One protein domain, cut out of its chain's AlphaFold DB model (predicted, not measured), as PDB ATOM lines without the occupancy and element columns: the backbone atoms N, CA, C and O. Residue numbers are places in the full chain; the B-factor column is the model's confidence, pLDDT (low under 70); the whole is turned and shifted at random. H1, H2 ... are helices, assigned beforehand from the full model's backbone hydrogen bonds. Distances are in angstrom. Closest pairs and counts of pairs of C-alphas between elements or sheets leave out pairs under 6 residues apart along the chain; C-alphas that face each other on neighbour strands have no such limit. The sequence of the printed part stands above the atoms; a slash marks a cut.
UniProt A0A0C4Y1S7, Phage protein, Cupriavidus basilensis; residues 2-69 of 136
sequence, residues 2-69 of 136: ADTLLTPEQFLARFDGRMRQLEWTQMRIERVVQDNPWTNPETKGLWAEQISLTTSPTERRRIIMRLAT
ATOM      1  N   ALA A   2     -45.693 -36.598  20.767       45.78
ATOM      2  CA  ALA A   2     -46.021 -36.810  19.346       45.78
ATOM      3  C   ALA A   2     -47.064 -35.826  18.762       45.78
ATOM      4  O   ALA A   2     -47.203 -35.737  17.548       45.78
ATOM      5  N   ASP A   3     -47.787 -35.079  19.605       45.41
ATOM      6  CA  ASP A   3     -48.870 -34.183  19.159       45.41
ATOM      7  C   ASP A   3     -48.381 -32.796  18.706       45.41
ATOM      8  O   ASP A   3     -49.121 -32.066  18.060       45.41
ATOM      9  N   THR A   4     -47.132 -32.431  19.005       50.50
ATOM     10  CA  THR A   4     -46.549 -31.109  18.703       50.50
ATOM     11  C   THR A   4     -46.121 -30.921  17.243       50.50
ATOM     12  O   THR A   4     -45.716 -29.826  16.875       50.50
ATOM     13  N   LEU A   5     -46.190 -31.972  16.418       59.53
ATOM     14  CA  LEU A   5     -45.792 -31.957  15.001       59.53
ATOM     15  C   LEU A   5     -46.984 -31.952  14.032       59.53
ATOM     16  O   LEU A   5     -46.794 -32.021  12.821       59.53
ATOM     17  N   LEU A   6     -48.210 -31.908  14.553       64.69
ATOM     18  CA  LEU A   6     -49.421 -31.899  13.741       64.69
ATOM     19  C   LEU A   6     -49.822 -30.459  13.444       64.69
ATOM     20  O   LEU A   6     -49.861 -29.618  14.342       64.69
ATOM     21  N   THR A   7     -50.178 -30.190  12.193       72.62
ATOM     22  CA  THR A   7     -50.903 -28.961  11.847       72.62
ATOM     23  C   THR A   7     -52.265 -28.935  12.557       72.62
ATOM     24  O   THR A   7     -52.805 -30.004  12.871       72.62
ATOM     25  N   PRO A   8     -52.861 -27.752  12.802       61.00
ATOM     26  CA  PRO A   8     -54.188 -27.653  13.410       61.00
ATOM     27  C   PRO A   8     -55.237 -28.526  12.709       61.00
ATOM     28  O   PRO A   8     -56.015 -29.194  13.381       61.00
ATOM     29  N   GLU A   9     -55.204 -28.618  11.379       67.25
ATOM     30  CA  GLU A   9     -56.116 -29.460  10.592       67.25
ATOM     31  C   GLU A   9     -55.857 -30.958  10.784       67.25
ATOM     32  O   GLU A   9     -56.803 -31.718  10.967       67.25
ATOM     33  N   GLN A  10     -54.596 -31.399  10.831       74.44
ATOM     34  CA  GLN A  10     -54.252 -32.799  11.124       74.44
ATOM     35  C   GLN A  10     -54.593 -33.198  12.564       74.44
ATOM     36  O   GLN A  10     -54.963 -34.343  12.822       74.44
ATOM     37  N   PHE A  11     -54.461 -32.264  13.508       62.62
ATOM     38  CA  PHE A  11     -54.872 -32.473  14.889       62.62
ATOM     39  C   PHE A  11     -56.397 -32.589  14.984       62.62
ATOM     40  O   PHE A  11     -56.893 -33.541  15.579       62.62
ATOM     41  N   LEU A  12     -57.133 -31.673  14.345       63.69
ATOM     42  CA  LEU A  12     -58.598 -31.670  14.311       63.69
ATOM     43  C   LEU A  12     -59.174 -32.884  13.566       63.69
ATOM     44  O   LEU A  12     -60.175 -33.434  14.011       63.69
ATOM     45  N   ALA A  13     -58.509 -33.376  12.517       72.00
ATOM     46  CA  ALA A  13     -58.926 -34.560  11.758       72.00
ATOM     47  C   ALA A  13     -58.901 -35.872  12.567       72.00
ATOM     48  O   ALA A  13     -59.517 -36.854  12.158       72.00
ATOM     49  N   ARG A  14     -58.219 -35.913  13.723       64.56
ATOM     50  CA  ARG A  14     -58.292 -37.059  14.654       64.56
ATOM     51  C   ARG A  14     -59.618 -37.143  15.401       64.56
ATOM     52  O   ARG A  14     -59.914 -38.174  15.999       64.56
ATOM     53  N   PHE A  15     -60.392 -36.067  15.396       59.81
ATOM     54  CA  PHE A  15     -61.670 -35.985  16.073       59.81
ATOM     55  C   PHE A  15     -62.761 -36.045  14.998       59.81
ATOM     56  O   PHE A  15     -63.002 -35.062  14.308       59.81
ATOM     57  N   ASP A  16     -63.433 -37.193  14.844       62.38
ATOM     58  CA  ASP A  16     -64.465 -37.426  13.807       62.38
ATOM     59  C   ASP A  16     -65.776 -36.624  14.003       62.38
ATOM     60  O   ASP A  16     -66.820 -36.941  13.435       62.38
ATOM     61  N   GLY A  17     -65.736 -35.572  14.826       58.28
ATOM     62  CA  GLY A  17     -66.886 -34.744  15.167       58.28
ATOM     63  C   GLY A  17     -67.742 -35.269  16.323       58.28
ATOM     64  O   GLY A  17     -68.746 -34.633  16.635       58.28
ATOM     65  N   ARG A  18     -67.378 -36.376  16.995       60.25
ATOM     66  CA  ARG A  18     -68.185 -36.943  18.101       60.25
ATOM     67  C   ARG A  18     -67.561 -36.929  19.490       60.25
ATOM     68  O   ARG A  18     -68.168 -37.470  20.409       60.25
ATOM     69  N   MET A  19     -66.393 -36.326  19.692       64.19
ATOM     70  CA  MET A  19     -65.876 -36.198  21.055       64.19
ATOM     71  C   MET A  19     -66.640 -35.086  21.771       64.19
ATOM     72  O   MET A  19     -66.495 -33.906  21.444       64.19
ATOM     73  N   ARG A  20     -67.480 -35.451  22.743       66.81
ATOM     74  CA  ARG A  20     -68.202 -34.458  23.543       66.81
ATOM     75  C   ARG A  20     -67.184 -33.652  24.344       66.81
ATOM     76  O   ARG A  20     -66.189 -34.196  24.817       66.81
ATOM     77  N   GLN A  21     -67.443 -32.362  24.550       67.31
ATOM     78  CA  GLN A  21     -66.551 -31.471  25.306       67.31
ATOM     79  C   GLN A  21     -66.129 -32.067  26.662       67.31
ATOM     80  O   GLN A  21     -64.981 -31.916  27.075       67.31
ATOM     81  N   LEU A  22     -67.035 -32.793  27.328       71.62
ATOM     82  CA  LEU A  22     -66.765 -33.503  28.581       71.62
ATOM     83  C   LEU A  22     -65.758 -34.650  28.424       71.62
ATOM     84  O   LEU A  22     -64.870 -34.780  29.256       71.62
ATOM     85  N   GLU A  23     -65.848 -35.441  27.355       75.38
ATOM     86  CA  GLU A  23     -64.911 -36.537  27.068       75.38
ATOM     87  C   GLU A  23     -63.519 -35.989  26.746       75.38
ATOM     88  O   GLU A  23     -62.523 -36.471  27.278       75.38
ATOM     89  N   TRP A  24     -63.448 -34.908  25.961       73.38
ATOM     90  CA  TRP A  24     -62.187 -34.216  25.691       73.38
ATOM     91  C   TRP A  24     -61.558 -33.647  26.966       73.38
ATOM     92  O   TRP A  24     -60.356 -33.790  27.198       73.38
ATOM     93  N   THR A  25     -62.378 -33.018  27.810       76.38
ATOM     94  CA  THR A  25     -61.933 -32.465  29.092       76.38
ATOM     95  C   THR A  25     -61.411 -33.577  29.999       76.38
ATOM     96  O   THR A  25     -60.315 -33.447  30.537       76.38
ATOM     97  N   GLN A  26     -62.135 -34.695  30.102       78.50
ATOM     98  CA  GLN A  26     -61.741 -35.868  30.880       78.50
ATOM     99  C   GLN A  26     -60.414 -36.461  30.385       78.50
ATOM    100  O   GLN A  26     -59.478 -36.595  31.170       78.50
ATOM    101  N   MET A  27     -60.275 -36.718  29.079       79.62
ATOM    102  CA  MET A  27     -59.030 -37.230  28.491       79.62
ATOM    103  C   MET A  27     -57.844 -36.294  28.740       79.62
ATOM    104  O   MET A  27     -56.717 -36.737  28.971       79.62
ATOM    105  N   ARG A  28     -58.075 -34.977  28.684       79.19
ATOM    106  CA  ARG A  28     -57.035 -33.983  28.950       79.19
ATOM    107  C   ARG A  28     -56.644 -33.960  30.425       79.19
ATOM    108  O   ARG A  28     -55.452 -33.876  30.706       79.19
ATOM    109  N   ILE A  29     -57.608 -34.069  31.341       76.50
ATOM    110  CA  ILE A  29     -57.347 -34.217  32.779       76.50
ATOM    111  C   ILE A  29     -56.521 -35.482  33.023       76.50
ATOM    112  O   ILE A  29     -55.471 -35.392  33.645       76.50
ATOM    113  N   GLU A  30     -56.931 -36.629  32.484       76.94
ATOM    114  CA  GLU A  30     -56.232 -37.910  32.650       76.94
ATOM    115  C   GLU A  30     -54.801 -37.861  32.124       76.94
ATOM    116  O   GLU A  30     -53.872 -38.261  32.825       76.94
ATOM    117  N   ARG A  31     -54.598 -37.299  30.928       74.12
ATOM    118  CA  ARG A  31     -53.258 -37.098  30.370       74.12
ATOM    119  C   ARG A  31     -52.415 -36.208  31.276       74.12
ATOM    120  O   ARG A  31     -51.269 -36.543  31.552       74.12
ATOM    121  N   VAL A  32     -52.969 -35.090  31.752       70.94
ATOM    122  CA  VAL A  32     -52.264 -34.209  32.690       70.94
ATOM    123  C   VAL A  32     -51.932 -34.959  33.977       70.94
ATOM    124  O   VAL A  32     -50.808 -34.837  34.430       70.94
ATOM    125  N   VAL A  33     -52.840 -35.759  34.537       66.94
ATOM    126  CA  VAL A  33     -52.593 -36.547  35.756       66.94
ATOM    127  C   VAL A  33     -51.485 -37.583  35.546       66.94
ATOM    128  O   VAL A  33     -50.615 -37.712  36.403       66.94
ATOM    129  N   GLN A  34     -51.483 -38.295  34.417       67.12
ATOM    130  CA  GLN A  34     -50.452 -39.289  34.090       67.12
ATOM    131  C   GLN A  34     -49.078 -38.648  33.862       67.12
ATOM    132  O   GLN A  34     -48.066 -39.142  34.356       67.12
ATOM    133  N   ASP A  35     -49.042 -37.533  33.133       65.44
ATOM    134  CA  ASP A  35     -47.812 -36.831  32.764       65.44
ATOM    135  C   ASP A  35     -47.292 -35.892  33.867       65.44
ATOM    136  O   ASP A  35     -46.185 -35.342  33.747       65.44
ATOM    137  N   ASN A  36     -48.100 -35.643  34.901       64.06
ATOM    138  CA  ASN A  36     -47.765 -34.763  36.005       64.06
ATOM    139  C   ASN A  36     -47.381 -35.583  37.246       64.06
ATOM    140  O   ASN A  36     -48.256 -36.078  37.960       64.06
ATOM    141  N   PRO A  37     -46.078 -35.664  37.579       58.59
ATOM    142  CA  PRO A  37     -45.622 -36.392  38.762       58.59
ATOM    143  C   PRO A  37     -46.228 -35.852  40.070       58.59
ATOM    144  O   PRO A  37     -46.264 -36.567  41.065       58.59
ATOM    145  N   TRP A  38     -46.756 -34.620  40.073       58.03
ATOM    146  CA  TRP A  38     -47.396 -33.991  41.233       58.03
ATOM    147  C   TRP A  38     -48.822 -34.473  41.510       58.03
ATOM    148  O   TRP A  38     -49.353 -34.195  42.586       58.03
ATOM    149  N   THR A  39     -49.457 -35.168  40.563       61.91
ATOM    150  CA  THR A  39     -50.842 -35.648  40.699       61.91
ATOM    151  C   THR A  39     -50.914 -37.123  41.101       61.91
ATOM    152  O   THR A  39     -51.945 -37.564  41.601       61.91
ATOM    153  N   ASN A  40     -49.815 -37.873  40.962       68.94
ATOM    154  CA  ASN A  40     -49.703 -39.251  41.432       68.94
ATOM    155  C   ASN A  40     -49.533 -39.289  42.976       68.94
ATOM    156  O   ASN A  40     -48.534 -38.768  43.486       68.94
ATOM    157  N   PRO A  41     -50.461 -39.910  43.737       71.81
ATOM    158  CA  PRO A  41     -50.397 -39.964  45.201       71.81
ATOM    159  C   PRO A  41     -49.155 -40.669  45.759       71.81
ATOM    160  O   PRO A  41     -48.601 -40.214  46.757       71.81
ATOM    161  N   GLU A  42     -48.689 -41.738  45.111       75.12
ATOM    162  CA  GLU A  42     -47.483 -42.469  45.516       75.12
ATOM    163  C   GLU A  42     -46.251 -41.584  45.342       75.12
ATOM    164  O   GLU A  42     -45.453 -41.425  46.261       75.12
ATOM    165  N   THR A  43     -46.147 -40.907  44.194       73.38
ATOM    166  CA  THR A  43     -45.053 -39.958  43.928       73.38
ATOM    167  C   THR A  43     -45.066 -38.807  44.933       73.38
ATOM    168  O   THR A  43     -44.021 -38.420  45.452       73.38
ATOM    169  N   LYS A  44     -46.252 -38.289  45.272       72.00
ATOM    170  CA  LYS A  44     -46.415 -37.248  46.293       72.00
ATOM    171  C   LYS A  44     -45.978 -37.723  47.686       72.00
ATOM    172  O   LYS A  44     -45.304 -36.970  48.386       72.00
ATOM    173  N   GLY A  45     -46.334 -38.950  48.075       77.88
ATOM    174  CA  GLY A  45     -45.918 -39.564  49.340       77.88
ATOM    175  C   GLY A  45     -44.401 -39.739  49.434       77.88
ATOM    176  O   GLY A  45     -43.797 -39.312  50.416       77.88
ATOM    177  N   LEU A  46     -43.782 -40.254  48.367       83.06
ATOM    178  CA  LEU A  46     -42.331 -40.430  48.264       83.06
ATOM    179  C   LEU A  46     -41.573 -39.112  48.460       83.06
ATOM    180  O   LEU A  46     -40.623 -39.047  49.237       83.06
ATOM    181  N   TRP A  47     -42.001 -38.030  47.802       82.94
ATOM    182  CA  TRP A  47     -41.344 -36.730  47.962       82.94
ATOM    183  C   TRP A  47     -41.527 -36.136  49.361       82.94
ATOM    184  O   TRP A  47     -40.606 -35.495  49.865       82.94
ATOM    185  N   ALA A  48     -42.682 -36.344  49.996       83.19
ATOM    186  CA  ALA A  48     -42.921 -35.885  51.363       83.19
ATOM    187  C   ALA A  48     -41.995 -36.594  52.367       83.19
ATOM    188  O   ALA A  48     -41.388 -35.933  53.211       83.19
ATOM    189  N   GLU A  49     -41.834 -37.910  52.232       87.50
ATOM    190  CA  GLU A  49     -40.883 -38.700  53.018       87.50
ATOM    191  C   GLU A  49     -39.436 -38.276  52.734       87.50
ATOM    192  O   GLU A  49     -38.660 -38.010  53.647       87.50
ATOM    193  N   GLN A  50     -39.064 -38.113  51.466       86.75
ATOM    194  CA  GLN A  50     -37.707 -37.702  51.118       86.75
ATOM    195  C   GLN A  50     -37.359 -36.314  51.682       86.75
ATOM    196  O   GLN A  50     -36.254 -36.107  52.190       86.75
ATOM    197  N   ILE A  51     -38.296 -35.361  51.639       88.50
ATOM    198  CA  ILE A  51     -38.128 -34.033  52.246       88.50
ATOM    199  C   ILE A  51     -37.960 -34.140  53.768       88.50
ATOM    200  O   ILE A  51     -37.116 -33.427  54.316       88.50
ATOM    201  N   SER A  52     -38.726 -35.004  54.443       87.69
ATOM    202  CA  SER A  52     -38.670 -35.154  55.905       87.69
ATOM    203  C   SER A  52     -37.378 -35.827  56.379       87.69
ATOM    204  O   SER A  52     -36.818 -35.423  57.397       87.69
ATOM    205  N   LEU A  53     -36.856 -36.783  55.608       92.44
ATOM    206  CA  LEU A  53     -35.589 -37.465  55.880       92.44
ATOM    207  C   LEU A  53     -34.357 -36.600  55.556       92.44
ATOM    208  O   LEU A  53     -33.257 -36.865  56.044       92.44
ATOM    209  N   THR A  54     -34.513 -35.552  54.740       93.44
ATOM    210  CA  THR A  54     -33.400 -34.685  54.339       93.44
ATOM    211  C   THR A  54     -33.023 -33.709  55.457       93.44
ATOM    212  O   THR A  54     -33.673 -32.681  55.669       93.44
ATOM    213  N   THR A  55     -31.903 -33.983  56.127       93.19
ATOM    214  CA  THR A  55     -31.369 -33.145  57.216       93.19
ATOM    215  C   THR A  55     -30.799 -31.818  56.708       93.19
ATOM    216  O   THR A  55     -31.094 -30.759  57.266       93.19
ATOM    217  N   SER A  56     -30.042 -31.851  55.606       95.75
ATOM    218  CA  SER A  56     -29.387 -30.675  55.019       95.75
ATOM    219  C   SER A  56     -30.404 -29.632  54.526       95.75
ATOM    220  O   SER A  56     -31.173 -29.916  53.601       95.75
ATOM    221  N   PRO A  57     -30.398 -28.395  55.068       89.94
ATOM    222  CA  PRO A  57     -31.304 -27.337  54.619       89.94
ATOM    223  C   PRO A  57     -31.139 -26.987  53.137       89.94
ATOM    224  O   PRO A  57     -32.128 -26.742  52.444       89.94
ATOM    225  N   THR A  58     -29.902 -27.009  52.637       91.44
ATOM    226  CA  THR A  58     -29.592 -26.726  51.230       91.44
ATOM    227  C   THR A  58     -30.181 -27.785  50.310       91.44
ATOM    228  O   THR A  58     -30.788 -27.448  49.294       91.44
ATOM    229  N   GLU A  59     -30.043 -29.062  50.673       92.94
ATOM    230  CA  GLU A  59     -30.568 -30.155  49.855       92.94
ATOM    231  C   GLU A  59     -32.097 -30.171  49.869       92.94
ATOM    232  O   GLU A  59     -32.733 -30.248  48.819       92.94
ATOM    233  N   ARG A  60     -32.702 -29.948  51.040       92.44
ATOM    234  CA  ARG A  60     -34.156 -29.815  51.164       92.44
ATOM    235  C   ARG A  60     -34.695 -28.675  50.297       92.44
ATOM    236  O   ARG A  60     -35.692 -28.854  49.601       92.44
ATOM    237  N   ARG A  61     -34.014 -27.523  50.273       90.38
ATOM    238  CA  ARG A  61     -34.378 -26.396  49.399       90.38
ATOM    239  C   ARG A  61     -34.276 -26.764  47.918       90.38
ATOM    240  O   ARG A  61     -35.175 -26.407  47.162       90.38
ATOM    241  N   ARG A  62     -33.230 -27.484  47.498       92.38
ATOM    242  CA  ARG A  62     -33.074 -27.945  46.105       92.38
ATOM    243  C   ARG A  62     -34.193 -28.884  45.679       92.38
ATOM    244  O   ARG A  62     -34.741 -28.695  44.594       92.38
ATOM    245  N   ILE A  63     -34.545 -29.849  46.529       92.12
ATOM    246  CA  ILE A  63     -35.678 -30.744  46.286       92.12
ATOM    247  C   ILE A  63     -36.936 -29.897  46.105       92.12
ATOM    248  O   ILE A  63     -37.522 -29.935  45.032       92.12
ATOM    249  N   ILE A  64     -37.283 -29.045  47.076       91.69
ATOM    250  CA  ILE A  64     -38.488 -28.200  47.021       91.69
ATOM    251  C   ILE A  64     -38.517 -27.315  45.766       91.69
ATOM    252  O   ILE A  64     -39.550 -27.236  45.110       91.69
ATOM    253  N   MET A  65     -37.398 -26.696  45.378       93.44
ATOM    254  CA  MET A  65     -37.311 -25.916  44.136       93.44
ATOM    255  C   MET A  65     -37.587 -26.776  42.903       93.44
ATOM    256  O   MET A  65     -38.380 -26.379  42.052       93.44
ATOM    257  N   ARG A  66     -36.978 -27.964  42.818       90.31
ATOM    258  CA  ARG A  66     -37.235 -28.921  41.735       90.31
ATOM    259  C   ARG A  66     -38.709 -29.304  41.686       90.31
ATOM    260  O   ARG A  66     -39.260 -29.401  40.594       90.31
ATOM    261  N   LEU A  67     -39.336 -29.487  42.848       88.00
ATOM    262  CA  LEU A  67     -40.748 -29.849  42.929       88.00
ATOM    263  C   LEU A  67     -41.661 -28.706  42.488       88.00
ATOM    264  O   LEU A  67     -42.621 -28.910  41.753       88.00
ATOM    265  N   ALA A  68     -41.307 -27.488  42.884       91.56
ATOM    266  CA  ALA A  68     -42.031 -26.282  42.537       91.56
ATOM    267  C   ALA A  68     -41.772 -25.804  41.099       91.56
ATOM    268  O   ALA A  68     -42.399 -24.836  40.684       91.56
ATOM    269  N   THR A  69     -40.859 -26.424  40.340       92.25
ATOM    270  CA  THR A  69     -40.551 -26.020  38.960       92.25
ATOM    271  C   THR A  69     -41.584 -26.613  37.998       92.25
ATOM    272  O   THR A  69     -41.548 -27.821  37.735       92.25
TER     273      THR A  69
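This is residues 2 to 69 of the 136 residues of the protein "Phage protein" of Cupriavidus basilensis (UniProt A0A0C4Y1S7). The model is a long, open chain of helices: H2 and H3 follow one another and make the length, and at the far end H4 folds back beside H3. At the other end the small helix H1 and the first residues fold back on the same side of the H2-H3 row as H4, touching no helix, and the contacts between helices are few. The printed part has 68 residues with four named helices, in the order H1, H2, H3, H4, and no named strand; the class is all helix, with 45 residues in the named helices. The whole is extended, with a radius of gyration of the C-alphas of 18.6 A, and its C-alphas span 55 by 23 by 14 A, a rod.

Residues 8 to 12 form H1 and residues 21 to 35 form H2; the two are apart, joined by a short link of 8 residues. Residues 41 to 53 form H3, which follows H2 after a tight link of 5 residues, yet these two are apart as well. Residues 57 to 68 form H4, joined to H3 by a tight link of 3 residues. H3 and H4 only just touch, with 3 pairs of C-alphas within 8 A, and the closest C-alphas are those of Ile 51 and Arg 60, 5.9 A apart. H3 touches H4 with residue 51 alone, and H4 touches H3 with residues 60 to 64 alone. Their lines stand at a shallow tilt of 18 degrees, opposite ways, and their centres are 12.5 A apart; the two form a helical hairpin. H1 is apart from H3 and from H4, and H2 is apart from H4. In H1, H2, H3 and H4 every O i to N i+4 pair is within hydrogen-bond range.

H1, residues 8 to 12, begins at C-alpha 8 at (-54.188, -27.653, 13.410). H2, residues 21 to 35, is the longest helix with 15 residues and 20.9 A from first to last C-alpha; it begins at C-alpha 21 at (-66.551, -31.471, 25.306). H3, residues 41 to 53, measures 18.4 A from first to last C-alpha. H4, residues 57 to 68, measures 16.2 A and ends at C-alpha 68 at (-42.031, -26.282, 42.537).

The two C-alphas farthest apart are those of Gly 17 and Thr 55, at 55.1 A, while those of Ala 2 and Thr 69, the first and last printed, are 23.0 A apart. Residues 4 to 10, 16 to 23 and 31 to 36 stand free. The printed part has no cut, and no link is long. The mean pLDDT of the printed part is 75.3; it is under 70 at residues 2 to 6, 8 to 9, 11 to 12, 14 to 21 and 33 to 40.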